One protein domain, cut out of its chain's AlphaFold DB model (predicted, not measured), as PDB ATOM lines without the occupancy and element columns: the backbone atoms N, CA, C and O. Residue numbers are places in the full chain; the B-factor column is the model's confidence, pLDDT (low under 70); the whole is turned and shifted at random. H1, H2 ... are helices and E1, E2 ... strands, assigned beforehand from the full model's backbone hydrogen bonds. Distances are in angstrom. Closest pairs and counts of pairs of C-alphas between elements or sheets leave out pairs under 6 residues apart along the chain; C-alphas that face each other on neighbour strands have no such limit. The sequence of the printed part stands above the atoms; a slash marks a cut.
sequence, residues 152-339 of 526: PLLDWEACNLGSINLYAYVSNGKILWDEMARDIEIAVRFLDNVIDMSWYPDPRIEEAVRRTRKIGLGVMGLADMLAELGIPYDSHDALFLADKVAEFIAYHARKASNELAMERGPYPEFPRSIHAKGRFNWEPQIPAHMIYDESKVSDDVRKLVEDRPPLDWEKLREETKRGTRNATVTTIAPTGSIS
ATOM      1  N   PRO A 152     183.274 175.135 160.925       96.19
ATOM      2  CA  PRO A 152     183.827 174.030 160.162       96.19
ATOM      3  C   PRO A 152     184.797 173.232 161.041       96.19
ATOM      4  O   PRO A 152     185.783 173.766 161.555       96.19
ATOM      5  N   LEU A 153     184.501 171.952 161.236       94.38
ATOM      6  CA  LEU A 153     185.197 171.086 162.182       94.38
ATOM      7  C   LEU A 153     185.641 169.796 161.496       94.38
ATOM      8  O   LEU A 153     184.980 169.310 160.581       94.38
ATOM      9  N   LEU A 154     186.773 169.254 161.938       95.81
ATOM     10  CA  LEU A 154     187.144 167.877 161.634       95.81
ATOM     11  C   LEU A 154     186.265 166.927 162.454       95.81
ATOM     12  O   LEU A 154     185.659 167.322 163.455       95.81
ATOM     13  N   ASP A 155     186.240 165.661 162.049       94.56
ATOM     14  CA  ASP A 155     185.510 164.619 162.763       94.56
ATOM     15  C   ASP A 155     185.839 164.627 164.261       94.56
ATOM     16  O   ASP A 155     187.001 164.712 164.663       94.56
ATOM     17  N   TRP A 156     184.792 164.476 165.074       95.62
ATOM     18  CA  TRP A 156     184.854 164.410 166.538       95.62
ATOM     19  C   TRP A 156     185.261 165.706 167.250       95.62
ATOM     20  O   TRP A 156     185.245 165.733 168.474       95.62
ATOM     21  N   GLU A 157     185.583 166.796 166.554       95.06
ATOM     22  CA  GLU A 157     185.812 168.074 167.235       95.06
ATOM     23  C   GLU A 157     184.502 168.682 167.779       95.06
ATOM     24  O   GLU A 157     183.396 168.308 167.384       95.06
ATOM     25  N   ALA A 158     184.627 169.647 168.696       93.31
ATOM     26  CA  ALA A 158     183.497 170.307 169.349       93.31
ATOM     27  C   ALA A 158     183.625 171.836 169.331       93.31
ATOM     28  O   ALA A 158     184.720 172.392 169.213       93.31
ATOM     29  N   CYS A 159     182.488 172.514 169.493       92.12
ATOM     30  CA  CYS A 159     182.383 173.970 169.528       92.12
ATOM     31  C   CYS A 159     182.390 174.474 170.980       92.12
ATOM     32  O   CYS A 159     181.428 174.242 171.710       92.12
ATOM     33  N   ASN A 160     183.418 175.223 171.385       95.31
ATOM     34  CA  ASN A 160     183.432 175.953 172.660       95.31
ATOM     35  C   ASN A 160     183.228 177.442 172.371       95.31
ATOM     36  O   ASN A 160     184.144 178.102 171.875       95.31
ATOM     37  N   LEU A 161     182.017 177.947 172.615       97.56
ATOM     38  CA  LEU A 161     181.558 179.229 172.078       97.56
ATOM     39  C   LEU A 161     181.312 180.280 173.162       97.56
ATOM     40  O   LEU A 161     180.812 179.971 174.241       97.56
ATOM     41  N   GLY A 162     181.607 181.535 172.836       97.62
ATOM     42  CA  GLY A 162     181.277 182.708 173.648       97.62
ATOM     43  C   GLY A 162     181.059 183.934 172.767       97.62
ATOM     44  O   GLY A 162     181.379 183.910 171.578       97.62
ATOM     45  N   SER A 163     180.490 185.013 173.305       98.38
ATOM     46  CA  SER A 163     180.219 186.219 172.512       98.38
ATOM     47  C   SER A 163     180.404 187.504 173.308       98.38
ATOM     48  O   SER A 163     179.877 187.638 174.410       98.38
ATOM     49  N   ILE A 164     181.124 188.456 172.716       98.56
ATOM     50  CA  ILE A 164     181.293 189.816 173.232       98.56
ATOM     51  C   ILE A 164     180.045 190.644 172.902       98.56
ATOM     52  O   ILE A 164     179.586 190.658 171.759       98.56
ATOM     53  N   ASN A 165     179.491 191.350 173.888       98.44
ATOM     54  CA  ASN A 165     178.390 192.288 173.665       98.44
ATOM     55  C   ASN A 165     178.928 193.630 173.155       98.44
ATOM     56  O   ASN A 165     179.386 194.443 173.953       98.44
ATOM     57  N   LEU A 166     178.846 193.889 171.850       98.75
ATOM     58  CA  LEU A 166     179.413 195.103 171.251       98.75
ATOM     59  C   LEU A 166     178.758 196.391 171.757       98.75
ATOM     60  O   LEU A 166     179.442 197.398 171.927       98.75
ATOM     61  N   TYR A 167     177.459 196.352 172.058       97.81
ATOM     62  CA  TYR A 167     176.731 197.504 172.589       97.81
ATOM     63  C   TYR A 167     177.309 198.001 173.922       97.81
ATOM     64  O   TYR A 167     177.320 199.201 174.180       97.81
ATOM     65  N   ALA A 168     177.835 197.095 174.752       98.00
ATOM     66  CA  ALA A 168     178.386 197.437 176.064       98.00
ATOM     67  C   ALA A 168     179.661 198.299 175.989       98.00
ATOM     68  O   ALA A 168     180.026 198.931 176.979       98.00
ATOM     69  N   TYR A 169     180.317 198.350 174.825       98.12
ATOM     70  CA  TYR A 169     181.539 199.126 174.603       98.12
ATOM     71  C   TYR A 169     181.279 200.452 173.888       98.12
ATOM     72  O   TYR A 169     182.225 201.079 173.421       98.12
ATOM     73  N   VAL A 170     180.024 200.897 173.792       97.56
ATOM     74  CA  VAL A 170     179.690 202.232 173.289       97.56
ATOM     75  C   VAL A 170     179.316 203.134 174.455       97.56
ATOM     76  O   VAL A 170     178.401 202.840 175.218       97.56
ATOM     77  N   SER A 171     180.006 204.265 174.584       96.25
ATOM     78  CA  SER A 171     179.705 205.265 175.608       96.25
ATOM     79  C   SER A 171     180.003 206.667 175.099       96.25
ATOM     80  O   SER A 171     181.074 206.920 174.556       96.25
ATOM     81  N   ASN A 172     179.047 207.588 175.261       92.94
ATOM     82  CA  ASN A 172     179.161 208.989 174.831       92.94
ATOM     83  C   ASN A 172     179.631 209.154 173.370       92.94
ATOM     84  O   ASN A 172     180.458 210.013 173.071       92.94
ATOM     85  N   GLY A 173     179.130 208.304 172.466       92.50
ATOM     86  CA  GLY A 173     179.507 208.325 171.049       92.50
ATOM     87  C   GLY A 173     180.936 207.850 170.761       92.50
ATOM     88  O   GLY A 173     181.441 208.114 169.679       92.50
ATOM     89  N   LYS A 174     181.597 207.176 171.707       95.38
ATOM     90  CA  LYS A 174     182.929 206.578 171.547       95.38
ATOM     91  C   LYS A 174     182.896 205.072 171.762       95.38
ATOM     92  O   LYS A 174     181.989 204.553 172.414       95.38
ATOM     93  N   ILE A 175     183.922 204.397 171.246       97.81
ATOM     94  CA  ILE A 175     184.158 202.968 171.459       97.81
ATOM     95  C   ILE A 175     185.214 202.794 172.553       97.81
ATOM     96  O   ILE A 175     186.291 203.386 172.497       97.81
ATOM     97  N   LEU A 176     184.886 201.977 173.547       98.12
ATOM     98  CA  LEU A 176     185.714 201.634 174.698       98.12
ATOM     99  C   LEU A 176     186.684 200.492 174.334       98.12
ATOM    100  O   LEU A 176     186.464 199.330 174.680       98.12
ATOM    101  N   TRP A 177     187.714 200.816 173.541       98.12
ATOM    102  CA  TRP A 177     188.647 199.836 172.965       98.12
ATOM    103  C   TRP A 177     189.464 199.072 174.013       98.12
ATOM    104  O   TRP A 177     189.614 197.856 173.898       98.12
ATOM    105  N   ASP A 178     189.963 199.756 175.042       97.56
ATOM    106  CA  ASP A 178     190.807 199.141 176.074       97.56
ATOM    107  C   ASP A 178     190.007 198.167 176.949       97.56
ATOM    108  O   ASP A 178     190.472 197.074 177.286       97.56
ATOM    109  N   GLU A 179     188.768 198.530 177.286       98.00
ATOM    110  CA  GLU A 179     187.838 197.655 177.988       98.00
ATOM    111  C   GLU A 179     187.489 196.425 177.149       98.00
ATOM    112  O   GLU A 179     187.505 195.309 177.671       98.00
ATOM    113  N   MET A 180     187.242 196.614 175.849       98.56
ATOM    114  CA  MET A 180     186.978 195.512 174.927       98.56
ATOM    115  C   MET A 180     188.176 194.560 174.842       98.56
ATOM    116  O   MET A 180     187.991 193.350 174.946       98.56
ATOM    117  N   ALA A 181     189.401 195.083 174.709       98.62
ATOM    118  CA  ALA A 181     190.623 194.279 174.660       98.62
ATOM    119  C   ALA A 181     190.789 193.400 175.906       98.62
ATOM    120  O   ALA A 181     191.019 192.194 175.788       98.62
ATOM    121  N   ARG A 182     190.616 193.984 177.096       98.50
ATOM    122  CA  ARG A 182     190.692 193.250 178.367       98.50
ATOM    123  C   ARG A 182     189.654 192.130 178.442       98.50
ATOM    124  O   ARG A 182     189.977 191.015 178.852       98.50
ATOM    125  N   ASP A 183     188.416 192.405 178.049       98.69
ATOM    126  CA  ASP A 183     187.339 191.420 178.144       98.69
ATOM    127  C   ASP A 183     187.488 190.302 177.099       98.69
ATOM    128  O   ASP A 183     187.167 189.149 177.388       98.69
ATOM    129  N   ILE A 184     188.054 190.599 175.921       98.88
ATOM    130  CA  ILE A 184     188.458 189.587 174.931       98.88
ATOM    131  C   ILE A 184     189.504 188.636 175.527       98.88
ATOM    132  O   ILE A 184     189.354 187.418 175.412       98.88
ATOM    133  N   GLU A 185     190.539 189.163 176.190       98.62
ATOM    134  CA  GLU A 185     191.589 188.350 176.823       98.62
ATOM    135  C   GLU A 185     191.003 187.413 177.897       98.62
ATOM    136  O   GLU A 185     191.309 186.214 177.931       98.62
ATOM    137  N   ILE A 186     190.087 187.928 178.725       98.69
ATOM    138  CA  ILE A 186     189.366 187.138 179.734       98.69
ATOM    139  C   ILE A 186     188.496 186.064 179.070       98.69
ATOM    140  O   ILE A 186     188.529 184.903 179.486       98.69
ATOM    141  N   ALA A 187     187.737 186.425 178.032       98.75
ATOM    142  CA  ALA A 187     186.844 185.507 177.334       98.75
ATOM    143  C   ALA A 187     187.613 184.350 176.679       98.75
ATOM    144  O   ALA A 187     187.210 183.195 176.817       98.75
ATOM    145  N   VAL A 188     188.753 184.622 176.034       98.88
ATOM    146  CA  VAL A 188     189.609 183.578 175.443       98.88
ATOM    147  C   VAL A 188     190.127 182.613 176.508       98.88
ATOM    148  O   VAL A 188     190.021 181.398 176.333       98.88
ATOM    149  N   ARG A 189     190.621 183.120 177.647       98.81
ATOM    150  CA  ARG A 189     191.040 182.259 178.764       98.81
ATOM    151  C   ARG A 189     189.880 181.435 179.319       98.81
ATOM    152  O   ARG A 189     190.067 180.258 179.625       98.81
ATOM    153  N   PHE A 190     188.701 182.036 179.462       98.62
ATOM    154  CA  PHE A 190     187.512 181.336 179.937       98.62
ATOM    155  C   PHE A 190     187.148 180.176 179.002       98.62
ATOM    156  O   PHE A 190     186.973 179.053 179.467       98.62
ATOM    157  N   LEU A 191     187.125 180.414 177.689       98.62
ATOM    158  CA  LEU A 191     186.849 179.380 176.692       98.62
ATOM    159  C   LEU A 191     187.930 178.284 176.655       98.62
ATOM    160  O   LEU A 191     187.585 177.111 176.523       98.62
ATOM    161  N   ASP A 192     189.217 178.617 176.827       98.69
ATOM    162  CA  ASP A 192     190.277 177.598 176.945       98.69
ATOM    163  C   ASP A 192     190.090 176.725 178.197       98.69
ATOM    164  O   ASP A 192     190.314 175.519 178.137       98.69
ATOM    165  N   ASN A 193     189.629 177.299 179.315       98.56
ATOM    166  CA  ASN A 193     189.313 176.530 180.523       98.56
ATOM    167  C   ASN A 193     188.100 175.602 180.319       98.56
ATOM    168  O   ASN A 193     188.079 174.506 180.877       98.56
ATOM    169  N   VAL A 194     187.097 176.014 179.530       97.94
ATOM    170  CA  VAL A 194     185.911 175.185 179.237       97.94
ATOM    171  C   VAL A 194     186.312 173.854 178.602       97.94
ATOM    172  O   VAL A 194     185.710 172.837 178.936       97.94
ATOM    173  N   ILE A 195     187.356 173.826 177.767       97.62
ATOM    174  CA  ILE A 195     187.879 172.580 177.184       97.62
ATOM    175  C   ILE A 195     188.276 171.577 178.273       97.62
ATOM    176  O   ILE A 195     187.952 170.397 178.184       97.62
ATOM    177  N   ASP A 196     188.975 172.037 179.310       96.56
ATOM    178  CA  ASP A 196     189.488 171.148 180.353       96.56
ATOM    179  C   ASP A 196     188.405 170.758 181.375       96.56
ATOM    180  O   ASP A 196     188.502 169.700 181.995       96.56
ATOM    181  N   MET A 197     187.375 171.595 181.536       96.88
ATOM    182  CA  MET A 197     186.266 171.372 182.472       96.88
ATOM    183  C   MET A 197     185.093 170.585 181.875       96.88
ATOM    184  O   MET A 197     184.245 170.096 182.622       96.88
ATOM    185  N   SER A 198     185.004 170.497 180.549       95.81
ATOM    186  CA  SER A 198     183.890 169.837 179.872       95.81
ATOM    187  C   SER A 198     183.927 168.323 180.055       95.81
ATOM    188  O   SER A 198     184.980 167.691 180.002       95.81
ATOM    189  N   TRP A 199     182.745 167.728 180.208       95.00
ATOM    190  CA  TRP A 199     182.566 166.285 180.093       95.00
ATOM    191  C   TRP A 199     182.203 165.932 178.651       95.00
ATOM    192  O   TRP A 199     181.209 166.428 178.119       95.00
ATOM    193  N   TYR A 200     182.999 165.068 178.024       95.00
ATOM    194  CA  TYR A 200     182.764 164.613 176.658       95.00
ATOM    195  C   TYR A 200     182.082 163.240 176.663       95.00
ATOM    196  O   TYR A 200     182.570 162.320 177.321       95.00
ATOM    197  N   PRO A 201     180.976 163.064 175.916       92.62
ATOM    198  CA  PRO A 201     180.208 161.819 175.942       92.62
ATOM    199  C   PRO A 201     180.901 160.651 175.224       92.62
ATOM    200  O   PRO A 201     180.510 159.503 175.419       92.62
ATOM    201  N   ASP A 202     181.913 160.925 174.395       95.62
ATOM    202  CA  ASP A 202     182.686 159.926 173.655       95.62
ATOM    203  C   ASP A 202     184.192 160.249 173.746       95.62
ATOM    204  O   ASP A 202     184.572 161.395 173.482       95.62
ATOM    205  N   PRO A 203     185.069 159.275 174.067       96.50
ATOM    206  CA  PRO A 203     186.512 159.505 174.181       96.50
ATOM    207  C   PRO A 203     187.165 160.069 172.915       96.50
ATOM    208  O   PRO A 203     188.148 160.800 173.004       96.50
ATOM    209  N   ARG A 204     186.613 159.769 171.730       97.56
ATOM    210  CA  ARG A 204     187.117 160.315 170.460       97.56
ATOM    211  C   ARG A 204     186.919 161.824 170.384       97.56
ATOM    212  O   ARG A 204     187.764 162.512 169.820       97.56
ATOM    213  N   ILE A 205     185.832 162.328 170.976       97.25
ATOM    214  CA  ILE A 205     185.570 163.767 171.065       97.25
ATOM    215  C   ILE A 205     186.583 164.415 171.996       97.25
ATOM    216  O   ILE A 205     187.200 165.410 171.631       97.25
ATOM    217  N   GLU A 206     186.812 163.830 173.173       96.75
ATOM    218  CA  GLU A 206     187.810 164.356 174.107       96.75
ATOM    219  C   GLU A 206     189.205 164.411 173.469       96.75
ATOM    220  O   GLU A 206     189.888 165.433 173.544       96.75
ATOM    221  N   GLU A 207     189.616 163.339 172.788       97.12
ATOM    222  CA  GLU A 207     190.901 163.279 172.096       97.12
ATOM    223  C   GLU A 207     191.010 164.344 170.992       97.12
ATOM    224  O   GLU A 207     192.022 165.048 170.910       97.12
ATOM    225  N   ALA A 208     189.971 164.487 170.160       97.31
ATOM    226  CA  ALA A 208     189.916 165.454 169.064       97.31
ATOM    227  C   ALA A 208     189.891 166.910 169.557       97.31
ATOM    228  O   ALA A 208     190.574 167.771 169.003       97.31
ATOM    229  N   VAL A 209     189.171 167.201 170.639       97.25
ATOM    230  CA  VAL A 209     189.134 168.549 171.214       97.25
ATOM    231  C   VAL A 209     190.455 168.888 171.900       97.25
ATOM    232  O   VAL A 209     190.975 169.988 171.711       97.25
ATOM    233  N   ARG A 210     191.059 167.959 172.653       97.12
ATOM    234  CA  ARG A 210     192.334 168.214 173.346       97.12
ATOM    235  C   ARG A 210     193.501 168.438 172.382       97.12
ATOM    236  O   ARG A 210     194.392 169.219 172.715       97.12
ATOM    237  N   ARG A 211     193.514 167.798 171.203       97.38
ATOM    238  CA  ARG A 211     194.620 167.927 170.227       97.38
ATOM    239  C   ARG A 211     194.692 169.290 169.531       97.38
ATOM    240  O   ARG A 211     195.793 169.761 169.251       97.38
ATOM    241  N   THR A 212     193.552 169.925 169.251       97.69
ATOM    242  CA  THR A 212     193.477 171.202 168.512       97.69
ATOM    243  C   THR A 212     193.037 172.365 169.392       97.69
ATOM    244  O   THR A 212     193.319 173.518 169.070       97.69
ATOM    245  N   ARG A 213     192.379 172.082 170.521       98.25
ATOM    246  CA  ARG A 213     191.893 173.063 171.500       98.25
ATOM    247  C   ARG A 213     191.110 174.207 170.858       98.25
ATOM    248  O   ARG A 213     191.309 175.370 171.202       98.25
ATOM    249  N   LYS A 214     190.260 173.889 169.880       97.81
ATOM    250  CA  LYS A 214     189.461 174.889 169.166       97.81
ATOM    251  C   LYS A 214     188.470 175.574 170.107       97.81
ATOM    252  O   LYS A 214     187.727 174.920 170.843       97.81
ATOM    253  N   ILE A 215     188.448 176.900 170.034       98.50
ATOM    254  CA  ILE A 215     187.432 177.754 170.645       98.50
ATOM    255  C   ILE A 215     186.868 178.712 169.588       98.50
ATOM    256  O   ILE A 215     187.394 178.816 168.473       98.50
ATOM    257  N   GLY A 216     185.775 179.383 169.940       98.12
ATOM    258  CA  GLY A 216     185.086 180.324 169.074       98.12
ATOM    259  C   GLY A 216     184.488 181.493 169.852       98.12
ATOM    260  O   GLY A 216     183.358 181.424 170.330       98.12
ATOM    261  N   LEU A 217     185.241 182.584 169.941       98.75
ATOM    262  CA  LEU A 217     184.765 183.873 170.414       98.75
ATOM    263  C   LEU A 217     184.118 184.641 169.258       98.75
ATOM    264  O   LEU A 217     184.758 184.907 168.239       98.75
ATOM    265  N   GLY A 218     182.851 184.990 169.440       98.38
ATOM    266  CA  GLY A 218     182.074 185.815 168.526       98.38
ATOM    267  C   GLY A 218     181.612 187.116 169.153       98.38
ATOM    268  O   GLY A 218     182.163 187.590 170.147       98.38
ATOM    269  N   VAL A 219     180.556 187.681 168.578       98.69
ATOM    270  CA  VAL A 219     179.949 188.937 169.027       98.69
ATOM    271  C   VAL A 219     178.433 188.821 169.079       98.69
ATOM    272  O   VAL A 219     177.865 187.910 168.486       98.69
ATOM    273  N   MET A 220     177.789 189.763 169.759       98.44
ATOM    274  CA  MET A 220     176.359 190.061 169.679       98.44
ATOM    275  C   MET A 220     176.130 191.571 169.796       98.44
ATOM    276  O   MET A 220     177.028 192.303 170.216       98.44
ATOM    277  N   GLY A 221     174.935 192.043 169.440       98.00
ATOM    278  CA  GLY A 221     174.556 193.450 169.573       98.00
ATOM    279  C   GLY A 221     175.205 194.387 168.552       98.00
ATOM    280  O   GLY A 221     175.374 195.571 168.841       98.00
ATOM    281  N   LEU A 222     175.586 193.893 167.364       98.69
ATOM    282  CA  LEU A 222     176.155 194.750 166.314       98.69
ATOM    283  C   LEU A 222     175.168 195.841 165.873       98.69
ATOM    284  O   LEU A 222     175.556 196.994 165.716       98.69
ATOM    285  N   ALA A 223     173.894 195.493 165.676       98.25
ATOM    286  CA  ALA A 223     172.891 196.469 165.259       98.25
ATOM    287  C   ALA A 223     172.640 197.525 166.342       98.25
ATOM    288  O   ALA A 223     172.473 198.696 166.014       98.25
ATOM    289  N   ASP A 224     172.666 197.136 167.619       98.31
ATOM    290  CA  ASP A 224     172.568 198.079 168.734       98.31
ATOM    291  C   ASP A 224     173.781 199.009 168.799       98.31
ATOM    292  O   ASP A 224     173.608 200.214 168.966       98.31
ATOM    293  N   MET A 225     174.998 198.482 168.617       98.56
ATOM    294  CA  MET A 225     176.217 199.293 168.535       98.56
ATOM    295  C   MET A 225     176.102 200.343 167.421       98.56
ATOM    296  O   MET A 225     176.326 201.529 167.658       98.56
ATOM    297  N   LEU A 226     175.713 199.917 166.215       98.62
ATOM    298  CA  LEU A 226     175.550 200.807 165.065       98.62
ATOM    299  C   LEU A 226     174.461 201.858 165.316       98.62
ATOM    300  O   LEU A 226     174.676 203.036 165.043       98.62
ATOM    301  N   ALA A 227     173.325 201.461 165.891       98.00
ATOM    302  CA  ALA A 227     172.228 202.375 166.184       98.00
ATOM    303  C   ALA A 227     172.575 203.410 167.263       98.00
ATOM    304  O   ALA A 227     172.190 204.573 167.129       98.00
ATOM    305  N   GLU A 228     173.325 203.027 168.299       97.75
ATOM    306  CA  GLU A 228     173.809 203.960 169.327       97.75
ATOM    307  C   GLU A 228     174.812 204.969 168.755       97.75
ATOM    308  O   GLU A 228     174.797 206.136 169.141       97.75
ATOM    309  N   LEU A 229     175.629 204.546 167.788       97.44
ATOM    310  CA  LEU A 229     176.567 205.407 167.060       97.44
ATOM    311  C   LEU A 229     175.907 206.203 165.918       97.44
ATOM    312  O   LEU A 229     176.575 206.994 165.258       97.44
ATOM    313  N   GLY A 230     174.607 206.012 165.670       97.06
ATOM    314  CA  GLY A 230     173.872 206.709 164.614       97.06
ATOM    315  C   GLY A 230     174.191 206.238 163.189       97.06
ATOM    316  O   GLY A 230     173.942 206.972 162.235       97.06
ATOM    317  N   ILE A 231     174.725 205.026 163.028       98.31
ATOM    318  CA  ILE A 231     175.178 204.476 161.747       98.31
ATOM    319  C   ILE A 231     174.106 203.531 161.173       98.31
ATOM    320  O   ILE A 231     173.751 202.539 161.815       98.31
ATOM    321  N   PRO A 232     173.589 203.776 159.952       98.25
ATOM    322  CA  PRO A 232     172.696 202.840 159.271       98.25
ATOM    323  C   PRO A 232     173.399 201.516 158.958       98.25
ATOM    324  O   PRO A 232     174.503 201.514 158.418       98.25
ATOM    325  N   TYR A 233     172.742 200.394 159.247       98.62
ATOM    326  CA  TYR A 233     173.317 199.055 159.083       98.62
ATOM    327  C   TYR A 233     173.765 198.754 157.640       98.62
ATOM    328  O   TYR A 233     174.796 198.125 157.411       98.62
ATOM    329  N   ASP A 234     172.991 199.209 156.657       97.88
ATOM    330  CA  ASP A 234     173.192 199.011 155.221       97.88
ATOM    331  C   ASP A 234     173.995 200.157 154.585       97.88
ATOM    332  O   ASP A 234     173.576 200.792 153.618       97.88
ATOM    333  N   SER A 235     175.164 200.449 155.161       98.50
ATOM    334  CA  SER A 235     176.044 201.530 154.712       98.50
ATOM    335  C   SER A 235     177.519 201.124 154.676       98.50
ATOM    336  O   SER A 235     177.956 200.208 155.374       98.50
ATOM    337  N   HIS A 236     178.318 201.834 153.872       98.62
ATOM    338  CA  HIS A 236     179.774 201.653 153.858       98.62
ATOM    339  C   HIS A 236     180.416 202.003 155.206       98.62
ATOM    340  O   HIS A 236     181.383 201.355 155.591       98.62
ATOM    341  N   ASP A 237     179.829 202.945 155.941       98.69
ATOM    342  CA  ASP A 237     180.196 203.283 157.317       98.69
ATOM    343  C   ASP A 237     180.064 202.081 158.258       98.69
ATOM    344  O   ASP A 237     181.007 201.749 158.977       98.69
ATOM    345  N   ALA A 238     178.926 201.377 158.213       98.81
ATOM    346  CA  ALA A 238     178.712 200.183 159.026       98.81
ATOM    347  C   ALA A 238     179.690 199.060 158.668       98.81
ATOM    348  O   ALA A 238     180.243 198.427 159.566       98.81
ATOM    349  N   LEU A 239     179.935 198.827 157.374       98.88
ATOM    350  CA  LEU A 239     180.885 197.808 156.918       98.88
ATOM    351  C   LEU A 239     182.328 198.144 157.320       98.88
ATOM    352  O   LEU A 239     183.052 197.262 157.772       98.88
ATOM    353  N   PHE A 240     182.740 199.409 157.204       98.81
ATOM    354  CA  PHE A 240     184.062 199.862 157.631       98.81
ATOM    355  C   PHE A 240     184.239 199.728 159.146       98.81
ATOM    356  O   PHE A 240     185.252 199.199 159.601       98.81
ATOM    357  N   LEU A 241     183.256 200.160 159.940       98.75
ATOM    358  CA  LEU A 241     183.340 200.028 161.391       98.75
ATOM    359  C   LEU A 241     183.363 198.552 161.816       98.75
ATOM    360  O   LEU A 241     184.193 198.169 162.641       98.75
ATOM    361  N   ALA A 242     182.507 197.718 161.221       98.81
ATOM    362  CA  ALA A 242     182.508 196.278 161.452       98.81
ATOM    363  C   ALA A 242     183.865 195.641 161.108       98.81
ATOM    364  O   ALA A 242     184.332 194.793 161.863       98.81
ATOM    365  N   ASP A 243     184.534 196.089 160.038       98.69
ATOM    366  CA  ASP A 243     185.882 195.634 159.667       98.69
ATOM    367  C   ASP A 243     186.889 195.955 160.775       98.69
ATOM    368  O   ASP A 243     187.655 195.086 161.187       98.69
ATOM    369  N   LYS A 244     186.851 197.177 161.320       98.56
ATOM    370  CA  LYS A 244     187.780 197.605 162.380       98.56
ATOM    371  C   LYS A 244     187.518 196.938 163.721       98.56
ATOM    372  O   LYS A 244     188.476 196.644 164.434       98.56
ATOM    373  N   VAL A 245     186.258 196.673 164.050       98.69
ATOM    374  CA  VAL A 245     185.883 195.922 165.255       98.69
ATOM    375  C   VAL A 245     186.282 194.452 165.119       98.69
ATOM    376  O   VAL A 245     186.902 193.903 166.028       98.69
ATOM    377  N   ALA A 246     185.993 193.816 163.981       98.69
ATOM    378  CA  ALA A 246     186.344 192.419 163.738       98.69
ATOM    379  C   ALA A 246     187.868 192.202 163.719       98.69
ATOM    380  O   ALA A 246     188.352 191.262 164.349       98.69
ATOM    381  N   GLU A 247     188.626 193.101 163.081       98.56
ATOM    382  CA  GLU A 247     190.096 193.104 163.108       98.56
ATOM    383  C   GLU A 247     190.634 193.196 164.544       98.56
ATOM    384  O   GLU A 247     191.512 192.424 164.932       98.56
ATOM    385  N   PHE A 248     190.090 194.118 165.345       98.81
ATOM    386  CA  PHE A 248     190.508 194.329 166.730       98.81
ATOM    387  C   PHE A 248     190.264 193.084 167.591       98.81
ATOM    388  O   PHE A 248     191.157 192.639 168.316       98.81
ATOM    389  N   ILE A 249     189.084 192.471 167.457       98.81
ATOM    390  CA  ILE A 249     188.746 191.231 168.161       98.81
ATOM    391  C   ILE A 249     189.686 190.101 167.747       98.81
ATOM    392  O   ILE A 249     190.228 189.421 168.614       98.81
ATOM    393  N   ALA A 250     189.922 189.914 166.447       98.62
ATOM    394  CA  ALA A 250     190.815 188.870 165.950       98.62
ATOM    395  C   ALA A 250     192.245 189.027 166.483       98.62
ATOM    396  O   ALA A 250     192.854 188.043 166.912       98.62
ATOM    397  N   TYR A 251     192.756 190.262 166.512       98.75
ATOM    398  CA  TYR A 251     194.084 190.572 167.032       98.75
ATOM    399  C   TYR A 251     194.210 190.209 168.512       98.75
ATOM    400  O   TYR A 251     195.059 189.397 168.887       98.75
ATOM    401  N   HIS A 252     193.337 190.770 169.352       98.88
ATOM    402  CA  HIS A 252     193.401 190.567 170.798       98.88
ATOM    403  C   HIS A 252     193.085 189.125 171.194       98.88
ATOM    404  O   HIS A 252     193.720 188.583 172.097       98.88
ATOM    405  N   ALA A 253     192.182 188.456 170.476       98.81
ATOM    406  CA  ALA A 253     191.871 187.062 170.740       98.81
ATOM    407  C   ALA A 253     193.066 186.149 170.409       98.81
ATOM    408  O   ALA A 253     193.436 185.279 171.206       98.81
ATOM    409  N   ARG A 254     193.735 186.370 169.268       98.69
ATOM    410  CA  ARG A 254     194.946 185.622 168.905       98.69
ATOM    411  C   ARG A 254     196.108 185.925 169.851       98.69
ATOM    412  O   ARG A 254     196.789 184.989 170.268       98.69
ATOM    413  N   LYS A 255     196.299 187.189 170.239       98.75
ATOM    414  CA  LYS A 255     197.284 187.600 171.254       98.75
ATOM    415  C   LYS A 255     197.064 186.861 172.574       98.75
ATOM    416  O   LYS A 255     197.993 186.222 173.059       98.75
ATOM    417  N   ALA A 256     195.832 186.837 173.084       98.88
ATOM    418  CA  ALA A 256     195.485 186.100 174.296       98.88
ATOM    419  C   ALA A 256     195.804 184.598 174.175       98.88
ATOM    420  O   ALA A 256     196.343 183.990 175.098       98.88
ATOM    421  N   SER A 257     195.529 183.988 173.017       98.88
ATOM    422  CA  SER A 257     195.876 182.582 172.769       98.88
ATOM    423  C   SER A 257     197.394 182.342 172.736       98.88
ATOM    424  O   SER A 257     197.865 181.311 173.222       98.88
ATOM    425  N   ASN A 258     198.188 183.280 172.209       98.75
ATOM    426  CA  ASN A 258     199.653 183.198 172.232       98.75
ATOM    427  C   ASN A 258     200.203 183.324 173.659       98.75
ATOM    428  O   ASN A 258     201.063 182.544 174.060       98.75
ATOM    429  N   GLU A 259     199.668 184.248 174.457       98.69
ATOM    430  CA  GLU A 259     200.039 184.414 175.868       98.69
ATOM    431  C   GLU A 259     199.696 183.163 176.693       98.69
ATOM    432  O   GLU A 259     200.524 182.674 177.465       98.69
ATOM    433  N   LEU A 260     198.523 182.560 176.465       98.81
ATOM    434  CA  LEU A 260     198.159 181.280 177.079       98.81
ATOM    435  C   LEU A 260     199.107 180.146 176.678       98.81
ATOM    436  O   LEU A 260     199.343 179.244 177.481       98.81
ATOM    437  N   ALA A 261     199.667 180.172 175.467       98.69
ATOM    438  CA  ALA A 261     200.653 179.182 175.047       98.69
ATOM    439  C   ALA A 261     201.969 179.317 175.822       98.69
ATOM    440  O   ALA A 261     202.611 178.305 176.095       98.69
ATOM    441  N   MET A 262     202.355 180.535 176.212       98.00
ATOM    442  CA  MET A 262     203.534 180.758 177.054       98.00
ATOM    443  C   MET A 262     203.323 180.214 178.473       98.00
ATOM    444  O   MET A 262     204.248 179.655 179.055       98.00
ATOM    445  N   GLU A 263     202.109 180.337 179.016       98.25
ATOM    446  CA  GLU A 263     201.767 179.824 180.350       98.25
ATOM    447  C   GLU A 263     201.556 178.301 180.368       98.25
ATOM    448  O   GLU A 263     202.003 177.618 181.287       98.25
ATOM    449  N   ARG A 264     200.834 177.764 179.376       98.31
ATOM    450  CA  ARG A 264     200.253 176.407 179.418       98.31
ATOM    451  C   ARG A 264     200.785 175.469 178.334       98.31
ATOM    452  O   ARG A 264     200.358 174.315 178.262       98.31
ATOM    453  N   GLY A 265     201.669 175.963 177.474       98.44
ATOM    454  CA  GLY A 265     202.098 175.299 176.247       98.44
ATOM    455  C   GLY A 265     201.110 175.494 175.084       98.44
ATOM    456  O   GLY A 265     199.907 175.689 175.311       98.44
ATOM    457  N   PRO A 266     201.586 175.435 173.825       98.69
ATOM    458  CA  PRO A 266     200.721 175.485 172.647       98.69
ATOM    459  C   PRO A 266     199.804 174.254 172.563       98.69
ATOM    460  O   PRO A 266     200.010 173.267 173.276       98.69
ATOM    461  N   TYR A 267     198.792 174.282 171.688       98.62
ATOM    462  CA  TYR A 267     197.984 173.077 171.453       98.62
ATOM    463  C   TYR A 267     198.843 171.932 170.877       98.62
ATOM    464  O   TYR A 267     199.794 172.201 170.139       98.62
ATOM    465  N   PRO A 268     198.513 170.658 171.161       98.50
ATOM    466  CA  PRO A 268     199.345 169.513 170.775       98.50
ATOM    467  C   PRO A 268     199.732 169.446 169.289       98.50
ATOM    468  O   PRO A 268     200.873 169.136 168.958       98.50
ATOM    469  N   GLU A 269     198.814 169.789 168.383       98.19
ATOM    470  CA  GLU A 269     199.041 169.732 166.928       98.19
ATOM    471  C   GLU A 269     199.714 170.988 166.342       98.19
ATOM    472  O   GLU A 269     199.873 171.111 165.123       98.19
ATOM    473  N   PHE A 270     200.136 171.930 167.190       98.75
ATOM    474  CA  PHE A 270     200.776 173.177 166.776       98.75
ATOM    475  C   PHE A 270     202.008 172.975 165.878       98.75
ATOM    476  O   PHE A 270     202.050 173.623 164.829       98.75
ATOM    477  N   PRO A 271     202.971 172.071 166.173       98.38
ATOM    478  CA  PRO A 271     204.209 171.966 165.391       98.38
ATOM    479  C   PRO A 271     204.006 171.650 163.902       98.38
ATOM    480  O   PRO A 271     204.853 171.980 163.076       98.38
ATOM    481  N   ARG A 272     202.887 171.003 163.548       98.06
ATOM    482  CA  ARG A 272     202.545 170.622 162.166       98.06
ATOM    483  C   ARG A 272     201.496 171.535 161.523       98.06
ATOM    484  O   ARG A 272     201.163 171.357 160.353       98.06
ATOM    485  N   SER A 273     200.989 172.503 162.278       98.31
ATOM    486  CA  SER A 273     199.951 173.434 161.848       98.31
ATOM    487  C   SER A 273     200.463 174.550 160.935       98.31
ATOM    488  O   SER A 273     201.667 174.740 160.741       98.31
ATOM    489  N   ILE A 274     199.531 175.349 160.417       98.00
ATOM    490  CA  ILE A 274     199.856 176.587 159.699       98.00
ATOM    491  C   ILE A 274     200.484 177.655 160.620       98.00
ATOM    492  O   ILE A 274     201.313 178.444 160.163       98.00
ATOM    493  N   HIS A 275     200.162 177.644 161.919       98.50
ATOM    494  CA  HIS A 275     200.629 178.637 162.893       98.50
ATOM    495  C   HIS A 275     202.123 178.518 163.191       98.50
ATOM    496  O   HIS A 275     202.787 179.535 163.369       98.50
ATOM    497  N   ALA A 276     202.684 177.305 163.150       97.94
ATOM    498  CA  ALA A 276     204.132 177.097 163.272       97.94
ATOM    499  C   ALA A 276     204.923 177.772 162.134       97.94
ATOM    500  O   ALA A 276     206.112 178.048 162.268       97.94
ATOM    501  N   LYS A 277     204.256 178.076 161.013       97.12
ATOM    502  CA  LYS A 277     204.809 178.844 159.886       97.12
ATOM    503  C   LYS A 277     204.461 180.335 159.969       97.12
ATOM    504  O   LYS A 277     204.844 181.101 159.091       97.12
ATOM    505  N   GLY A 278     203.740 180.746 161.011       96.62
ATOM    506  CA  GLY A 278     203.239 182.098 161.203       96.62
ATOM    507  C   GLY A 278     202.096 182.460 160.268       96.62
ATOM    508  O   GLY A 278     201.940 183.632 159.975       96.62
ATOM    509  N   ARG A 279     201.328 181.501 159.746       97.62
ATOM    510  CA  ARG A 279     200.128 181.802 158.952       97.62
ATOM    511  C   ARG A 279     198.901 181.825 159.861       97.62
ATOM    512  O   ARG A 279     198.758 180.933 160.695       97.62
ATOM    513  N   PHE A 280     198.030 182.810 159.681       97.25
ATOM    514  CA  PHE A 280     196.739 182.900 160.361       97.25
ATOM    515  C   PHE A 280     195.641 182.183 159.573       97.25
ATOM    516  O   PHE A 280     195.731 182.032 158.353       97.25
ATOM    517  N   ASN A 281     194.580 181.750 160.259       96.06
ATOM    518  CA  ASN A 281     193.509 180.978 159.634       96.06
ATOM    519  C   ASN A 281     192.795 181.726 158.518       96.06
ATOM    520  O   ASN A 281     192.342 181.062 157.610       96.06
ATOM    521  N   TRP A 282     192.651 183.050 158.584       91.44
ATOM    522  CA  TRP A 282     191.927 183.857 157.591       91.44
ATOM    523  C   TRP A 282     192.788 184.279 156.387       91.44
ATOM    524  O   TRP A 282     192.349 185.072 155.558       91.44
ATOM    525  N   GLU A 283     194.026 183.784 156.287       93.62
ATOM    526  CA  GLU A 283     194.880 183.982 155.115       93.62
ATOM    527  C   GLU A 283     194.678 182.818 154.126       93.62
ATOM    528  O   GLU A 283     194.823 181.667 154.548       93.62
ATOM    529  N   PRO A 284     194.445 183.053 152.817       90.31
ATOM    530  CA  PRO A 284     194.375 184.357 152.158       90.31
ATOM    531  C   PRO A 284     193.054 185.087 152.429       90.31
ATOM    532  O   PRO A 284     191.973 184.528 152.294       90.31
ATOM    533  N   GLN A 285     193.157 186.377 152.743       88.56
ATOM    534  CA  GLN A 285     192.000 187.231 152.994       88.56
ATOM    535  C   GLN A 285     191.582 187.938 151.698       88.56
ATOM    536  O   GLN A 285     192.438 188.401 150.941       88.56
ATOM    537  N   ILE A 286     190.276 188.092 151.457       93.69
ATOM    538  CA  ILE A 286     189.809 188.967 150.376       93.69
ATOM    539  C   ILE A 286     190.062 190.452 150.714       93.69
ATOM    540  O   ILE A 286     189.952 190.847 151.882       93.69
ATOM    541  N   PRO A 287     190.381 191.307 149.726       95.31
ATOM    542  CA  PRO A 287     190.586 192.733 149.963       95.31
ATOM    543  C   PRO A 287     189.326 193.470 150.443       95.31
ATOM    544  O   PRO A 287     188.231 193.261 149.923       95.31
ATOM    545  N   ALA A 288     189.501 194.426 151.365       96.50
ATOM    546  CA  ALA A 288     188.419 195.256 151.912       96.50
ATOM    547  C   ALA A 288     187.576 195.962 150.840       96.50
ATOM    548  O   ALA A 288     186.348 195.972 150.916       96.50
ATOM    549  N   HIS A 289     188.243 196.493 149.811       96.75
ATOM    550  CA  HIS A 289     187.615 197.265 148.737       96.75
ATOM    551  C   HIS A 289     186.630 196.449 147.883       96.75
ATOM    552  O   HIS A 289     185.808 197.025 147.175       96.75
ATOM    553  N   MET A 290     186.686 195.110 147.936       97.31
ATOM    554  CA  MET A 290     185.676 194.259 147.300       97.31
ATOM    555  C   MET A 290     184.361 194.244 148.095       97.31
ATOM    556  O   MET A 290     183.289 194.028 147.523       97.31
ATOM    557  N   ILE A 291     184.422 194.500 149.406       98.06
ATOM    558  CA  ILE A 291     183.276 194.443 150.318       98.06
ATOM    559  C   ILE A 291     182.638 195.815 150.525       98.06
ATOM    560  O   ILE A 291     181.411 195.911 150.546       98.06
ATOM    561  N   TYR A 292     183.427 196.877 150.658       98.12
ATOM    562  CA  TYR A 292     182.910 198.231 150.826       98.12
ATOM    563  C   TYR A 292     183.808 199.267 150.150       98.12
ATOM    564  O   TYR A 292     184.999 199.058 149.943       98.12
ATOM    565  N   ASP A 293     183.209 200.398 149.798       97.81
ATOM    566  CA  ASP A 293     183.866 201.515 149.138       97.81
ATOM    567  C   ASP A 293     184.376 202.503 150.193       97.81
ATOM    568  O   ASP A 293     183.597 203.234 150.806       97.81
ATOM    569  N   GLU A 294     185.690 202.512 150.414       95.56
ATOM    570  CA  GLU A 294     186.335 203.403 151.384       95.56
ATOM    571  C   GLU A 294     186.089 204.887 151.091       95.56
ATOM    572  O   GLU A 294     186.022 205.686 152.026       95.56
ATOM    573  N   SER A 295     185.900 205.279 149.827       97.00
ATOM    574  CA  SER A 295     185.654 206.685 149.471       97.00
ATOM    575  C   SER A 295     184.304 207.207 149.973       97.00
ATOM    576  O   SER A 295     184.104 208.414 150.072       97.00
ATOM    577  N   LYS A 296     183.387 206.296 150.324       97.75
ATOM    578  CA  LYS A 296     182.057 206.605 150.860       97.75
ATOM    579  C   LYS A 296     181.984 206.537 152.384       97.75
ATOM    580  O   LYS A 296     180.900 206.734 152.926       97.75
ATOM    581  N   VAL A 297     183.098 206.237 153.053       98.19
ATOM    582  CA  VAL A 297     183.163 206.209 154.518       98.19
ATOM    583  C   VAL A 297     183.288 207.635 155.044       98.19
ATOM    584  O   VAL A 297     184.229 208.346 154.675       98.19
ATOM    585  N   SER A 298     182.355 208.035 155.903       97.69
ATOM    586  CA  SER A 298     182.273 209.371 156.484       97.69
ATOM    587  C   SER A 298     183.431 209.674 157.438       97.69
ATOM    588  O   SER A 298     183.974 208.792 158.109       97.69
ATOM    589  N   ASP A 299     183.791 210.955 157.535       97.56
ATOM    590  CA  ASP A 299     184.832 211.422 158.459       97.56
ATOM    591  C   ASP A 299     184.472 211.147 159.922       97.56
ATOM    592  O   ASP A 299     185.356 210.898 160.738       97.56
ATOM    593  N   ASP A 300     183.184 211.157 160.265       95.00
ATOM    594  CA  ASP A 300     182.729 210.885 161.629       95.00
ATOM    595  C   ASP A 300     183.027 209.439 162.032       95.00
ATOM    596  O   ASP A 300     183.563 209.201 163.113       95.00
ATOM    597  N   VAL A 301     182.794 208.471 161.140       96.75
ATOM    598  CA  VAL A 301     183.121 207.064 161.411       96.75
ATOM    599  C   VAL A 301     184.626 206.809 161.389       96.75
ATOM    600  O   VAL A 301     185.119 205.989 162.164       96.75
ATOM    601  N   ARG A 302     185.388 207.547 160.574       97.19
ATOM    602  CA  ARG A 302     186.859 207.507 160.625       97.19
ATOM    603  C   ARG A 302     187.373 207.960 161.992       97.19
ATOM    604  O   ARG A 302     188.180 207.248 162.582       97.19
ATOM    605  N   LYS A 303     186.828 209.045 162.547       96.19
ATOM    606  CA  LYS A 303     187.172 209.528 163.896       96.19
ATOM    607  C   LYS A 303     186.838 208.526 165.000       96.19
ATOM    608  O   LYS A 303     187.593 208.416 165.959       96.19
ATOM    609  N   LEU A 304     185.758 207.746 164.870       95.12
ATOM    610  CA  LEU A 304     185.408 206.713 165.864       95.12
ATOM    611  C   LEU A 304     186.500 205.649 166.047       95.12
ATOM    612  O   LEU A 304     186.594 205.042 167.116       95.12
ATOM    613  N   VAL A 305     187.310 205.407 165.013       96.06
ATOM    614  CA  VAL A 305     188.386 204.408 165.034       96.06
ATOM    615  C   VAL A 305     189.782 205.027 165.169       96.06
ATOM    616  O   VAL A 305     190.751 204.278 165.239       96.06
ATOM    617  N   GLU A 306     189.907 206.359 165.231       92.69
ATOM    618  CA  GLU A 306     191.196 207.052 165.418       92.69
ATOM    619  C   GLU A 306     191.808 206.767 166.795       92.69
ATOM    620  O   GLU A 306     193.011 206.539 166.896       92.69
ATOM    621  N   ASP A 307     190.971 206.702 167.836       88.56
ATOM    622  CA  ASP A 307     191.380 206.395 169.214       88.56
ATOM    623  C   ASP A 307     191.683 204.885 169.416       88.56
ATOM    624  O   ASP A 307     192.014 204.460 170.524       88.56
ATOM    625  N   ARG A 308     191.556 204.045 168.372       95.44
ATOM    626  CA  ARG A 308     191.821 202.598 168.451       95.44
ATOM    627  C   ARG A 308     193.326 202.340 168.627       95.44
ATOM    628  O   ARG A 308     194.111 202.822 167.806       95.44
ATOM    629  N   PRO A 309     193.748 201.515 169.605       94.06
ATOM    630  CA  PRO A 309     195.149 201.131 169.751       94.06
ATOM    631  C   PRO A 309     195.739 200.530 168.460       94.06
ATOM    632  O   PRO A 309     195.051 199.773 167.763       94.06
ATOM    633  N   PRO A 310     197.007 200.835 168.121       93.75
ATOM    634  CA  PRO A 310     197.647 200.288 166.931       93.75
ATOM    635  C   PRO A 310     197.856 198.776 167.065       93.75
ATOM    636  O   PRO A 310     198.247 198.277 168.122       93.75
ATOM    637  N   LEU A 311     197.639 198.053 165.968       97.19
ATOM    638  CA  LEU A 311     197.751 196.596 165.906       97.19
ATOM    639  C   LEU A 311     199.014 196.211 165.130       97.19
ATOM    640  O   LEU A 311     199.138 196.519 163.946       97.19
ATOM    641  N   ASP A 312     199.953 195.533 165.789       97.94
ATOM    642  CA  ASP A 312     201.189 195.053 165.162       97.94
ATOM    643  C   ASP A 312     201.053 193.572 164.793       97.94
ATOM    644  O   ASP A 312     201.346 192.671 165.589       97.94
ATOM    645  N   TRP A 313     200.533 193.329 163.589       97.62
ATOM    646  CA  TRP A 313     200.300 191.985 163.063       97.62
ATOM    647  C   TRP A 313     201.591 191.212 162.795       97.62
ATOM    648  O   TRP A 313     201.581 189.989 162.910       97.62
ATOM    649  N   GLU A 314     202.696 191.888 162.474       97.94
ATOM    650  CA  GLU A 314     203.965 191.211 162.195       97.94
ATOM    651  C   GLU A 314     204.616 190.726 163.488       97.94
ATOM    652  O   GLU A 314     205.034 189.571 163.591       97.94
ATOM    653  N   LYS A 315     204.586 191.553 164.537       98.12
ATOM    654  CA  LYS A 315     204.967 191.111 165.878       98.12
ATOM    655  C   LYS A 315     204.104 189.938 166.345       98.12
ATOM    656  O   LYS A 315     204.644 188.931 166.803       98.12
ATOM    657  N   LEU A 316     202.781 190.034 166.192       98.25
ATOM    658  CA  LEU A 316     201.872 188.955 166.587       98.25
ATOM    659  C   LEU A 316     202.127 187.670 165.781       98.25
ATOM    660  O   LEU A 316     201.988 186.564 166.309       98.25
ATOM    661  N   ARG A 317     202.534 187.790 164.513       98.44
ATOM    662  CA  ARG A 317     202.934 186.663 163.665       98.44
ATOM    663  C   ARG A 317     204.160 185.946 164.226       98.44
ATOM    664  O   ARG A 317     204.151 184.719 164.338       98.44
ATOM    665  N   GLU A 318     205.182 186.697 164.625       98.38
ATOM    666  CA  GLU A 318     206.387 186.146 165.250       98.38
ATOM    667  C   GLU A 318     206.102 185.508 166.614       98.38
ATOM    668  O   GLU A 318     206.648 184.451 166.931       98.38
ATOM    669  N   GLU A 319     205.203 186.088 167.409       97.94
ATOM    670  CA  GLU A 319     204.726 185.469 168.652       97.94
ATOM    671  C   GLU A 319     203.969 184.163 168.374       97.94
ATOM    672  O   GLU A 319     204.231 183.146 169.014       97.94
ATOM    673  N   THR A 320     203.112 184.149 167.351       98.19
ATOM    674  CA  THR A 320     202.337 182.964 166.947       98.19
ATOM    675  C   THR A 320     203.250 181.812 166.521       98.19
ATOM    676  O   THR A 320     202.984 180.665 166.878       98.19
ATOM    677  N   LYS A 321     204.364 182.096 165.826       98.19
ATOM    678  CA  LYS A 321     205.380 181.084 165.468       98.19
ATOM    679  C   LYS A 321     206.028 180.431 166.690       98.19
ATOM    680  O   LYS A 321     206.454 179.282 166.606       98.19
ATOM    681  N   ARG A 322     206.115 181.148 167.815       97.38
ATOM    682  CA  ARG A 322     206.666 180.617 169.074       97.38
ATOM    683  C   ARG A 322     205.659 179.735 169.809       97.38
ATOM    684  O   ARG A 322     206.070 178.824 170.521       97.38
ATOM    685  N   GLY A 323     204.364 179.978 169.618       98.31
ATOM    686  CA  GLY A 323     203.298 179.143 170.160       98.31
ATOM    687  C   GLY A 323     201.951 179.856 170.196       98.31
ATOM    688  O   GLY A 323     201.873 181.052 170.453       98.31
ATOM    689  N   THR A 324     200.877 179.093 169.999       98.62
ATOM    690  CA  THR A 324     199.496 179.542 170.222       98.62
ATOM    691  C   THR A 324     198.694 178.421 170.881       98.62
ATOM    692  O   THR A 324     198.954 177.239 170.627       98.62
ATOM    693  N   ARG A 325     197.774 178.759 171.790       98.75
ATOM    694  CA  ARG A 325     197.086 177.782 172.649       98.75
ATOM    695  C   ARG A 325     195.930 177.086 171.945       98.75
ATOM    696  O   ARG A 325     195.601 175.965 172.318       98.75
ATOM    697  N   ASN A 326     195.337 177.719 170.934       98.75
ATOM    698  CA  ASN A 326     194.111 177.262 170.285       98.75
ATOM    699  C   ASN A 326     194.269 177.280 168.753       98.75
ATOM    700  O   ASN A 326     194.714 178.272 168.171       98.75
ATOM    701  N   ALA A 327     193.880 176.191 168.076       98.38
ATOM    702  CA  ALA A 327     193.932 176.106 166.611       98.38
ATOM    703  C   ALA A 327     192.910 177.025 165.915       98.38
ATOM    704  O   ALA A 327     193.086 177.394 164.757       98.38
ATOM    705  N   THR A 328     191.850 177.405 166.620       98.38
ATOM    706  CA  THR A 328     190.933 178.485 166.243       98.38
ATOM    707  C   THR A 328     190.562 179.246 167.502       98.38
ATOM    708  O   THR A 328     190.474 178.644 168.575       98.38
ATOM    709  N   VAL A 329     190.324 180.540 167.362       98.44
ATOM    710  CA  VAL A 329     189.975 181.446 168.450       98.44
ATOM    711  C   VAL A 329     188.650 182.144 168.178       98.44
ATOM    712  O   VAL A 329     187.855 182.291 169.099       98.44
ATOM    713  N   THR A 330     188.379 182.552 166.936       98.44
ATOM    714  CA  THR A 330     187.192 183.351 166.592       98.44
ATOM    715  C   THR A 330     186.165 182.579 165.759       98.44
ATOM    716  O   THR A 330     186.497 181.725 164.929       98.44
ATOM    717  N   THR A 331     184.883 182.867 165.999       97.94
ATOM    718  CA  THR A 331     183.742 182.393 165.197       97.94
ATOM    719  C   THR A 331     182.527 183.281 165.423       97.94
ATOM    720  O   THR A 331     182.346 183.777 166.529       97.94
ATOM    721  N   ILE A 332     181.663 183.465 164.427       98.38
ATOM    722  CA  ILE A 332     180.443 184.268 164.602       98.38
ATOM    723  C   ILE A 332     179.239 183.334 164.642       98.38
ATOM    724  O   ILE A 332     178.682 182.968 163.610       98.38
ATOM    725  N   ALA A 333     178.866 182.934 165.855       97.12
ATOM    726  CA  ALA A 333     177.725 182.064 166.115       97.12
ATOM    727  C   ALA A 333     176.414 182.853 166.257       97.12
ATOM    728  O   ALA A 333     176.440 184.047 166.583       97.12
ATOM    729  N   PRO A 334     175.250 182.202 166.087       93.69
ATOM    730  CA  PRO A 334     173.982 182.755 166.537       93.69
ATOM    731  C   PRO A 334     173.980 182.880 168.060       93.69
ATOM    732  O   PRO A 334     174.411 181.974 168.771       93.69
ATOM    733  N   THR A 335     173.419 183.964 168.583       93.00
ATOM    734  CA  THR A 335     173.417 184.234 170.026       93.00
ATOM    735  C   THR A 335     171.997 184.291 170.581       93.00
ATOM    736  O   THR A 335     171.728 185.057 171.497       93.00
ATOM    737  N   GLY A 336     171.080 183.482 170.038       83.12
ATOM    738  CA  GLY A 336     169.633 183.620 170.253       83.12
ATOM    739  C   GLY A 336     169.204 183.747 171.719       83.12
ATOM    740  O   GLY A 336     168.461 184.658 172.058       83.12
ATOM    741  N   SER A 337     169.684 182.878 172.614       82.75
ATOM    742  CA  SER A 337     169.315 182.956 174.039       82.75
ATOM    743  C   SER A 337     170.143 183.974 174.828       82.75
ATOM    744  O   SER A 337     169.605 184.661 175.693       82.75
ATOM    745  N   ILE A 338     171.445 184.086 174.547       90.56
ATOM    746  CA  ILE A 338     172.347 184.953 175.324       90.56
ATOM    747  C   ILE A 338     172.193 186.435 174.960       90.56
ATOM    748  O   ILE A 338     172.384 187.285 175.823       90.56
ATOM    749  N   SER A 339     171.774 186.761 173.733       86.75
ATOM    750  CA  SER A 339     171.472 188.141 173.344       86.75
ATOM    751  C   SER A 339     170.169 188.621 173.964       86.75
ATOM    752  O   SER A 339     170.075 189.775 174.355       86.75
TER     753      SER A 339
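What this domain is: This is residues 152 to 339 of the 526 residues of a protein of Ignisphaera aggregans (UniProt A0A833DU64). A long helix, H5, runs through the middle of the domain; H2 crosses it on one side and, beside H2, lies a ribbon of two short parallel strands, E1 and E2, while H8 packs on the other side of H5. Short helices H4, H6 and H7 gather near the beginning of H5, and a long link after H8 leads to H9 beside the ribbon. The printed part has 188 residues with nine named helices and two named strands, in the order E1 H1 H2 H3 E2 H4 H5 H6 H7 H8 H9, and is mostly helix. It is compact, with a radius of gyration of the C-alphas of 17.4 A, and spans 52 by 37 by 29 A.

How they stand to each other: Begin at the sheet, where E1, residues 161 to 165, and E2, residues 216 to 220, are parallel at 32 degrees; look for N 164 and O 218, 2.9 A apart, and N 218 and O 162, 2.8 A. With H1, residues 166 to 169, H2, residues 177 to 197, and H3, residues 203 to 212, they make a strand-helix-strand unit, two parallel neighbour strands with helices between. The closest C-alphas of H2 and E1 are those of Leu 191 and Leu 161, 7.0 A apart. H5, residues 236 to 264, touches H2 at Ala 256 and Glu 185, C-alphas 5.2 A apart, at a steep tilt of 50 degrees, the same way. H8, residues 313 to 322, touches H5 at Thr 320 and Asn 258, 5.9 A between C-alphas, at a shallow tilt of 27 degrees. H4, residues 222 to 228, touches H1 at Met 225 and Tyr 167, C-alphas 4.5 A apart. H6, residues 288 to 291, and H7, residues 299 to 304, are each close to H5 but not clearly touching; H3 stands likewise to H2. H9, residues 336 to 339, and E1 are near each other. Each O i to N i+4 pair is within hydrogen-bond range in H4, H5, H7 and H8, against 15 of 17 in H2 and 5 of 6 in H3; H1, H6 and H9 are too short for one.

Where its parts are: Find C-alpha 161 at (181.558, 179.229, 172.078), where E1 begins its 13.5 A; E2 covers 13.1 A. H2 runs 30.1 A. From C-alpha 236 at (179.774, 201.653, 153.858), H5 runs 41.4 A to C-alpha 264 at (200.253, 176.407, 179.418). H3 covers 14.7 A and H8 14.3 A.

The domain as a whole: The two C-alphas farthest apart, Pro 203 and Asp 299, are 54.3 A apart. The printed part has no cut. The links H5 to H6 and H8 to H9 are long, with 23 and 13 residues. Mean pLDDT of the printed part is 97.1; no printed residue is under 70.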